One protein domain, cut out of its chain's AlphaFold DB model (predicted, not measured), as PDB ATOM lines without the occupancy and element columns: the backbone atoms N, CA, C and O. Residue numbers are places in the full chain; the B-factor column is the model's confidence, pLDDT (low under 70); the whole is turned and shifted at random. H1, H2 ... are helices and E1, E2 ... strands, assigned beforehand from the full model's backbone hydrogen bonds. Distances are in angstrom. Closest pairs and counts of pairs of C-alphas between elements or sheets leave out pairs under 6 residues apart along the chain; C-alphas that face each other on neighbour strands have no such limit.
ATOM      1  N   ASP A   2     -12.250  12.003 -32.657       41.50
ATOM      2  CA  ASP A   2     -13.015  13.043 -33.354       41.50
ATOM      3  C   ASP A   2     -12.232  14.351 -33.473       41.50
ATOM      4  O   ASP A   2     -11.953  15.026 -32.484       41.50
ATOM      5  N   ARG A   3     -11.887  14.722 -34.709       49.28
ATOM      6  CA  ARG A   3     -11.212  15.981 -35.065       49.28
ATOM      7  C   ARG A   3     -12.191  17.107 -35.430       49.28
ATOM      8  O   ARG A   3     -11.805  18.010 -36.157       49.28
ATOM      9  N   ASN A   4     -13.449  17.056 -34.982       46.97
ATOM     10  CA  ASN A   4     -14.468  18.018 -35.428       46.97
ATOM     11  C   ASN A   4     -15.558  18.334 -34.388       46.97
ATOM     12  O   ASN A   4     -16.722  18.513 -34.727       46.97
ATOM     13  N   LEU A   5     -15.190  18.471 -33.112       54.62
ATOM     14  CA  LEU A   5     -16.034  19.236 -32.193       54.62
ATOM     15  C   LEU A   5     -15.786  20.717 -32.474       54.62
ATOM     16  O   LEU A   5     -14.868  21.325 -31.920       54.62
ATOM     17  N   GLN A   6     -16.573  21.274 -33.393       62.69
ATOM     18  CA  GLN A   6     -16.696  22.712 -33.571       62.69
ATOM     19  C   GLN A   6     -17.222  23.259 -32.241       62.69
ATOM     20  O   GLN A   6     -18.405  23.143 -31.936       62.69
ATOM     21  N   ARG A   7     -16.307  23.716 -31.377       70.44
ATOM     22  CA  ARG A   7     -16.676  24.272 -30.076       70.44
ATOM     23  C   ARG A   7     -17.520  25.509 -30.332       70.44
ATOM     24  O   ARG A   7     -17.054  26.440 -30.988       70.44
ATOM     25  N   ASP A   8     -18.744  25.476 -29.833       80.19
ATOM     26  CA  ASP A   8     -19.617  26.631 -29.814       80.19
ATOM     27  C   ASP A   8     -19.140  27.591 -28.716       80.19
ATOM     28  O   ASP A   8     -18.921  27.185 -27.572       80.19
ATOM     29  N   TYR A   9     -18.904  28.844 -29.096       84.50
ATOM     30  CA  TYR A   9     -18.463  29.917 -28.205       84.50
ATOM     31  C   TYR A   9     -19.537  31.001 -28.061       84.50
ATOM     32  O   TYR A   9     -19.239  32.097 -27.582       84.50
ATOM     33  N   GLU A  10     -20.773  30.727 -28.482       86.12
ATOM     34  CA  GLU A  10     -21.883  31.653 -28.305       86.12
ATOM     35  C   GLU A  10     -22.056  32.014 -26.818       86.12
ATOM     36  O   GLU A  10     -22.123  31.159 -25.935       86.12
ATOM     37  N   GLY A  11     -22.033  33.318 -26.523       87.50
ATOM     38  CA  GLY A  11     -22.123  33.852 -25.159       87.50
ATOM     39  C   GLY A  11     -20.860  33.721 -24.296       87.50
ATOM     40  O   GLY A  11     -20.858  34.204 -23.164       87.50
ATOM     41  N   ALA A  12     -19.776  33.116 -24.790       92.50
ATOM     42  CA  ALA A  12     -18.546  32.962 -24.019       92.50
ATOM     43  C   ALA A  12     -17.743  34.274 -23.913       92.50
ATOM     44  O   ALA A  12     -17.667  35.063 -24.856       92.50
ATOM     45  N   MET A  13     -17.062  34.468 -22.778       93.25
ATOM     46  CA  MET A  13     -16.007  35.475 -22.625       93.25
ATOM     47  C   MET A  13     -14.642  34.798 -22.733       93.25
ATOM     48  O   MET A  13     -14.349  33.853 -22.003       93.25
ATOM     49  N   ILE A  14     -13.799  35.302 -23.629       93.00
ATOM     50  CA  ILE A  14     -12.456  34.770 -23.866       93.00
ATOM     51  C   ILE A  14     -11.448  35.768 -23.314       93.00
ATOM     52  O   ILE A  14     -11.446  36.935 -23.703       93.00
ATOM     53  N   VAL A  15     -10.584  35.299 -22.418       94.56
ATOM     54  CA  VAL A  15      -9.470  36.078 -21.873       94.56
ATOM     55  C   VAL A  15      -8.182  35.508 -22.441       94.56
ATOM     56  O   VAL A  15      -7.942  34.305 -22.359       94.56
ATOM     57  N   ALA A  16      -7.372  36.367 -23.046       94.12
ATOM     58  CA  ALA A  16      -6.148  35.971 -23.723       94.12
ATOM     59  C   ALA A  16      -5.068  37.051 -23.558       94.12
ATOM     60  O   ALA A  16      -5.408  38.229 -23.416       94.12
ATOM     61  N   PRO A  17      -3.778  36.677 -23.568       93.94
ATOM     62  CA  PRO A  17      -2.695  37.650 -23.494       93.94
ATOM     63  C   PRO A  17      -2.613  38.506 -24.774       93.94
ATOM     64  O   PRO A  17      -3.013  38.042 -25.845       93.94
ATOM     65  N   PRO A  18      -2.029  39.719 -24.717       89.19
ATOM     66  CA  PRO A  18      -1.885  40.591 -25.890       89.19
ATOM     67  C   PRO A  18      -1.163  39.929 -27.073       89.19
ATOM     68  O   PRO A  18      -1.534  40.147 -28.220       89.19
ATOM     69  N   ALA A  19      -0.193  39.047 -26.802       91.12
ATOM     70  CA  ALA A  19       0.610  38.368 -27.825       91.12
ATOM     71  C   ALA A  19      -0.203  37.537 -28.838       91.12
ATOM     72  O   ALA A  19       0.303  37.199 -29.906       91.12
ATOM     73  N   VAL A  20      -1.454  37.180 -28.523       92.62
ATOM     74  CA  VAL A  20      -2.310  36.401 -29.432       92.62
ATOM     75  C   VAL A  20      -3.400  37.230 -30.103       92.62
ATOM     76  O   VAL A  20      -4.197  36.663 -30.852       92.62
ATOM     77  N   GLU A  21      -3.430  38.545 -29.876       86.75
ATOM     78  CA  GLU A  21      -4.484  39.452 -30.337       86.75
ATOM     79  C   GLU A  21      -4.730  39.363 -31.849       86.75
ATOM     80  O   GLU A  21      -5.888  39.268 -32.259       86.75
ATOM     81  N   ASP A  22      -3.665  39.286 -32.655       85.81
ATOM     82  CA  ASP A  22      -3.737  39.206 -34.124       85.81
ATOM     83  C   ASP A  22      -3.372  37.818 -34.686       85.81
ATOM     84  O   ASP A  22      -3.186  37.620 -35.893       85.81
ATOM     85  N   SER A  23      -3.309  36.812 -33.810       91.06
ATOM     86  CA  SER A  23      -3.004  35.433 -34.191       91.06
ATOM     87  C   SER A  23      -4.121  34.790 -35.025       91.06
ATOM     88  O   SER A  23      -5.293  35.168 -34.971       91.06
ATOM     89  N   ASN A  24      -3.787  33.729 -35.770       91.38
ATOM     90  CA  ASN A  24      -4.799  32.940 -36.485       91.38
ATOM     91  C   ASN A  24      -5.811  32.271 -35.541       91.38
ATOM     92  O   ASN A  24      -6.944  32.040 -35.952       91.38
ATOM     93  N   TRP A  25      -5.430  32.007 -34.290       91.12
ATOM     94  CA  TRP A  25      -6.341  31.499 -33.266       91.12
ATOM     95  C   TRP A  25      -7.426  32.522 -32.911       91.12
ATOM     96  O   TRP A  25      -8.602  32.170 -32.861       91.12
ATOM     97  N   ALA A  26      -7.073  33.804 -32.770       90.25
ATOM     98  CA  ALA A  26      -8.054  34.858 -32.501       90.25
ATOM     99  C   ALA A  26      -9.093  34.992 -33.634       90.25
ATOM    100  O   ALA A  26     -10.267  35.263 -33.380       90.25
ATOM    101  N   LYS A  27      -8.698  34.710 -34.886       87.56
ATOM    102  CA  LYS A  27      -9.597  34.726 -36.058       87.56
ATOM    103  C   LYS A  27     -10.673  33.631 -36.025       87.56
ATOM    104  O   LYS A  27     -11.634  33.719 -36.792       87.56
ATOM    105  N   THR A  28     -10.548  32.617 -35.164       88.75
ATOM    106  CA  THR A  28     -11.590  31.599 -34.954       88.75
ATOM    107  C   THR A  28     -12.859  32.204 -34.337       88.75
ATOM    108  O   THR A  28     -13.954  31.719 -34.615       88.75
ATOM    109  N   PHE A  29     -12.748  33.303 -33.584       89.31
ATOM    110  CA  PHE A  29     -13.865  33.963 -32.894       89.31
ATOM    111  C   PHE A  29     -14.507  35.060 -33.755       89.31
ATOM    112  O   PHE A  29     -14.450  36.255 -33.458       89.31
ATOM    113  N   ARG A  30     -15.099  34.656 -34.881       84.56
ATOM    114  CA  ARG A  30     -15.736  35.585 -35.827       84.56
ATOM    115  C   ARG A  30     -16.898  36.334 -35.162       84.56
ATOM    116  O   ARG A  30     -17.728  35.723 -34.506       84.56
ATOM    117  N   GLY A  31     -16.966  37.651 -35.366       86.75
ATOM    118  CA  GLY A  31     -18.045  38.497 -34.833       86.75
ATOM    119  C   GLY A  31     -17.936  38.832 -33.341       86.75
ATOM    120  O   GLY A  31     -18.784  39.561 -32.830       86.75
ATOM    121  N   ALA A  32     -16.897  38.351 -32.650       90.75
ATOM    122  CA  ALA A  32     -16.663  38.693 -31.253       90.75
ATOM    123  C   ALA A  32     -16.374  40.194 -31.081       90.75
ATOM    124  O   ALA A  32     -15.677  40.812 -31.890       90.75
ATOM    125  N   LYS A  33     -16.882  40.767 -29.986       91.94
ATOM    126  CA  LYS A  33     -16.534  42.123 -29.550       91.94
ATOM    127  C   LYS A  33     -15.157  42.115 -28.895       91.94
ATOM    128  O   LYS A  33     -14.909  41.310 -28.000       91.94
ATOM    129  N   ARG A  34     -14.264  43.007 -29.327       91.56
ATOM    130  CA  ARG A  34     -12.884  43.085 -28.825       91.56
ATOM    131  C   ARG A  34     -12.786  44.086 -27.680       91.56
ATOM    132  O   ARG A  34     -13.088  45.273 -27.832       91.56
ATOM    133  N   GLY A  35     -12.332  43.584 -26.536       93.25
ATOM    134  CA  GLY A  35     -11.975  44.366 -25.362       93.25
ATOM    135  C   GLY A  35     -10.477  44.288 -25.086       93.25
ATOM    136  O   GLY A  35      -9.882  43.234 -25.290       93.25
ATOM    137  N   PHE A  36      -9.875  45.368 -24.589       94.19
ATOM    138  CA  PHE A  36      -8.493  45.337 -24.096       94.19
ATOM    139  C   PHE A  36      -8.401  45.988 -22.719       94.19
ATOM    140  O   PHE A  36      -8.928  47.084 -22.521       94.19
ATOM    141  N   ALA A  37      -7.753  45.309 -21.774       94.62
ATOM    142  CA  ALA A  37      -7.531  45.801 -20.421       94.62
ATOM    143  C   ALA A  37      -6.068  46.227 -20.270       94.62
ATOM    144  O   ALA A  37      -5.170  45.396 -20.368       94.62
ATOM    145  N   SER A  38      -5.826  47.527 -20.104       93.06
ATOM    146  CA  SER A  38      -4.477  48.093 -19.985       93.06
ATOM    147  C   SER A  38      -4.526  49.520 -19.439       93.06
ATOM    148  O   SER A  38      -5.483  50.253 -19.707       93.06
ATOM    149  N   GLY A  39      -3.479  49.960 -18.734       92.25
ATOM    150  CA  GLY A  39      -3.340  51.340 -18.262       92.25
ATOM    151  C   GLY A  39      -3.383  52.344 -19.413       92.25
ATOM    152  O   GLY A  39      -4.013  53.397 -19.315       92.25
ATOM    153  N   TRP A  40      -2.860  51.952 -20.577       91.56
ATOM    154  CA  TRP A  40      -2.901  52.746 -21.803       91.56
ATOM    155  C   TRP A  40      -4.319  53.020 -22.313       91.56
ATOM    156  O   TRP A  40      -4.514  53.942 -23.105       91.56
ATOM    157  N   MET A  41      -5.337  52.285 -21.849       94.12
ATOM    158  CA  MET A  41      -6.734  52.568 -22.202       94.12
ATOM    159  C   MET A  41      -7.256  53.875 -21.592       94.12
ATOM    160  O   MET A  41      -8.286  54.379 -22.050       94.12
ATOM    161  N   ALA A  42      -6.535  54.459 -20.626       91.06
ATOM    162  CA  ALA A  42      -6.781  55.816 -20.141       91.06
ATOM    163  C   ALA A  42      -6.381  56.883 -21.178       91.06
ATOM    164  O   ALA A  42      -6.929  57.986 -21.184       91.06
ATOM    165  N   ILE A  43      -5.467  56.557 -22.103       90.19
ATOM    166  CA  ILE A  43      -4.946  57.492 -23.102       90.19
ATOM    167  C   ILE A  43      -5.755  57.394 -24.397       90.19
ATOM    168  O   ILE A  43      -5.755  56.375 -25.094       90.19
ATOM    169  N   ARG A  44      -6.396  58.505 -24.785       87.94
ATOM    170  CA  ARG A  44      -7.240  58.590 -25.994       87.94
ATOM    171  C   ARG A  44      -6.528  58.088 -27.255       87.94
ATOM    172  O   ARG A  44      -7.144  57.390 -28.059       87.94
ATOM    173  N   GLY A  45      -5.256  58.451 -27.432       88.44
ATOM    174  CA  GLY A  45      -4.453  58.066 -28.594       88.44
ATOM    175  C   GLY A  45      -4.205  56.559 -28.680       88.44
ATOM    176  O   GLY A  45      -4.475  55.957 -29.717       88.44
ATOM    177  N   ALA A  46      -3.756  55.941 -27.584       86.12
ATOM    178  CA  ALA A  46      -3.517  54.498 -27.519       86.12
ATOM    179  C   ALA A  46      -4.807  53.699 -27.750       86.12
ATOM    180  O   ALA A  46      -4.830  52.773 -28.561       86.12
ATOM    181  N   ARG A  47      -5.917  54.127 -27.135       85.56
ATOM    182  CA  ARG A  47      -7.235  53.517 -27.357       85.56
ATOM    183  C   ARG A  47      -7.683  53.606 -28.819       85.56
ATOM    184  O   ARG A  47      -8.212  52.639 -29.355       85.56
ATOM    185  N   ARG A  48      -7.477  54.756 -29.477       85.44
ATOM    186  CA  ARG A  48      -7.879  54.966 -30.880       85.44
ATOM    187  C   ARG A  48      -7.086  54.085 -31.849       85.44
ATOM    188  O   ARG A  48      -7.678  53.587 -32.799       85.44
ATOM    189  N   ARG A  49      -5.779  53.892 -31.628       87.00
ATOM    190  CA  ARG A  49      -4.907  53.123 -32.539       87.00
ATOM    191  C   ARG A  49      -5.293  51.645 -32.659       87.00
ATOM    192  O   ARG A  49      -5.105  51.069 -33.720       87.00
ATOM    193  N   ARG A  50      -5.864  51.052 -31.608       84.50
ATOM    194  CA  ARG A  50      -6.163  49.609 -31.547       84.50
ATOM    195  C   ARG A  50      -7.530  49.201 -32.119       84.50
ATOM    196  O   ARG A  50      -7.827  48.015 -32.161       84.50
ATOM    197  N   ASN A  51      -8.357  50.155 -32.563       83.88
ATOM    198  CA  ASN A  51      -9.687  49.904 -33.152       83.88
ATOM    199  C   ASN A  51     -10.545  48.888 -32.358       83.88
ATOM    200  O   ASN A  51     -11.124  47.957 -32.916       83.88
ATOM    201  N   LEU A  52     -10.571  49.048 -31.035       87.81
ATOM    202  CA  LEU A  52     -11.279  48.161 -30.110       87.81
ATOM    203  C   LEU A  52     -12.734  48.603 -29.939       87.81
ATOM    204  O   LEU A  52     -13.012  49.804 -29.908       87.81
ATOM    205  N   ASP A  53     -13.645  47.652 -29.710       91.81
ATOM    206  CA  ASP A  53     -15.018  47.972 -29.302       91.81
ATOM    207  C   ASP A  53     -15.038  48.590 -27.892       91.81
ATOM    208  O   ASP A  53     -15.834  49.488 -27.603       91.81
ATOM    209  N   ARG A  54     -14.151  48.120 -26.998       92.50
ATOM    210  CA  ARG A  54     -14.060  48.603 -25.615       92.50
ATOM    211  C   ARG A  54     -12.627  48.592 -25.079       92.50
ATOM    212  O   ARG A  54     -11.908  47.609 -25.197       92.50
ATOM    213  N   GLY A  55     -12.232  49.679 -24.419       93.44
ATOM    214  CA  GLY A  55     -11.027  49.725 -23.586       93.44
ATOM    215  C   GLY A  55     -11.398  49.712 -22.106       93.44
ATOM    216  O   GLY A  55     -12.351  50.388 -21.709       93.44
ATOM    217  N   PHE A  56     -10.643  48.973 -21.302       94.38
ATOM    218  CA  PHE A  56     -10.751  48.935 -19.847       94.38
ATOM    219  C   PHE A  56      -9.443  49.448 -19.245       94.38
ATOM    220  O   PHE A  56      -8.371  48.934 -19.561       94.38
ATOM    221  N   VAL A  57      -9.524  50.486 -18.411       94.38
ATOM    222  CA  VAL A  57      -8.348  51.018 -17.713       94.38
ATOM    223  C   VAL A  57      -7.998  50.059 -16.585       94.38
ATOM    224  O   VAL A  57      -8.784  49.899 -15.655       94.38
ATOM    225  N   LEU A  58      -6.846  49.406 -16.698       93.62
ATOM    226  CA  LEU A  58      -6.337  48.484 -15.688       93.62
ATOM    227  C   LEU A  58      -4.811  48.533 -15.682       93.62
ATOM    228  O   LEU A  58      -4.188  48.217 -16.693       93.62
ATOM    229  N   SER A  59      -4.229  48.953 -14.566       91.31
ATOM    230  CA  SER A  59      -2.794  49.192 -14.412       91.31
ATOM    231  C   SER A  59      -2.373  48.903 -12.978       91.31
ATOM    232  O   SER A  59      -3.166  49.114 -12.063       91.31
ATOM    233  N   ASP A  60      -1.137  48.463 -12.796       92.88
ATOM    234  CA  ASP A  60      -0.463  48.311 -11.503       92.88
ATOM    235  C   ASP A  60       0.369  49.549 -11.108       92.88
ATOM    236  O   ASP A  60       0.809  49.658  -9.968       92.88
ATOM    237  N   HIS A  61       0.559  50.503 -12.026       92.31
ATOM    238  CA  HIS A  61       1.201  51.786 -11.725       92.31
ATOM    239  C   HIS A  61       0.460  52.605 -10.655       92.31
ATOM    240  O   HIS A  61      -0.768  52.706 -10.667       92.31
ATOM    241  N   ALA A  62       1.239  53.261  -9.789       92.19
ATOM    242  CA  ALA A  62       0.738  54.217  -8.810       92.19
ATOM    243  C   ALA A  62       0.127  55.453  -9.485       92.19
ATOM    244  O   ALA A  62       0.599  55.916 -10.529       92.19
TER     245      ALA A  62
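AT A GLANCE: This is residues 2 to 62 of the 114 residues of an uncharacterized protein of Opitutae bacterium (UniProt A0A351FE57). With little regular structure, the model is a rod: residues 2 to 34 wind along as one long unnamed stretch, of which 2 to 7 stick out as a free tail, and then comes a small head of two side-by-side strands, E1 and E2, joined through short helices H1 and H2. The printed part has 61 residues, 16 in named elements, in the order E1, H1, H2, E2; the sheet, E1 then E2, is parallel and the class mixed. It is loose, with a radius of gyration of the C-alphas of 14.2 A and spans of 49 by 22 by 21 A.

IN THESE COORDINATES: E1, residues 35 to 37, begins at C-alpha 35 (-11.975, 44.366, -25.362) and is 6.8 A long. H1 is residues 39 to 42, 6.0 A; H2 is residues 44 to 49, 8.8 A. E2, residues 54 to 56, 6.7 A, ends at C-alpha 56 (-10.751, 48.935, -19.847).

HOW THE PARTS SIT: E1 and E2 are parallel at 15 degrees, with N 56 and O 36 2.8 A apart, within hydrogen-bond range. E1, H1, H2 and E2 form a strand-helix-strand unit, parallel strands joined through helices, with a right-handed crossover. H1 and H2 only just touch, only at the corner, with 3 pairs of C-alphas within 8 A; the closest, Met 41 and Arg 47, are 5.3 A apart. E1 and H2 are apart. In H2 every O i to N i+4 pair is within hydrogen-bond range; H1 is too short for one.

THE WHOLE: The C-alphas of Asp 2 and Ala 62, the farthest apart, are 49.9 A apart. The printed part has no cut, and its three links between named elements are tight. Residues 2 to 6 have pLDDT under 70.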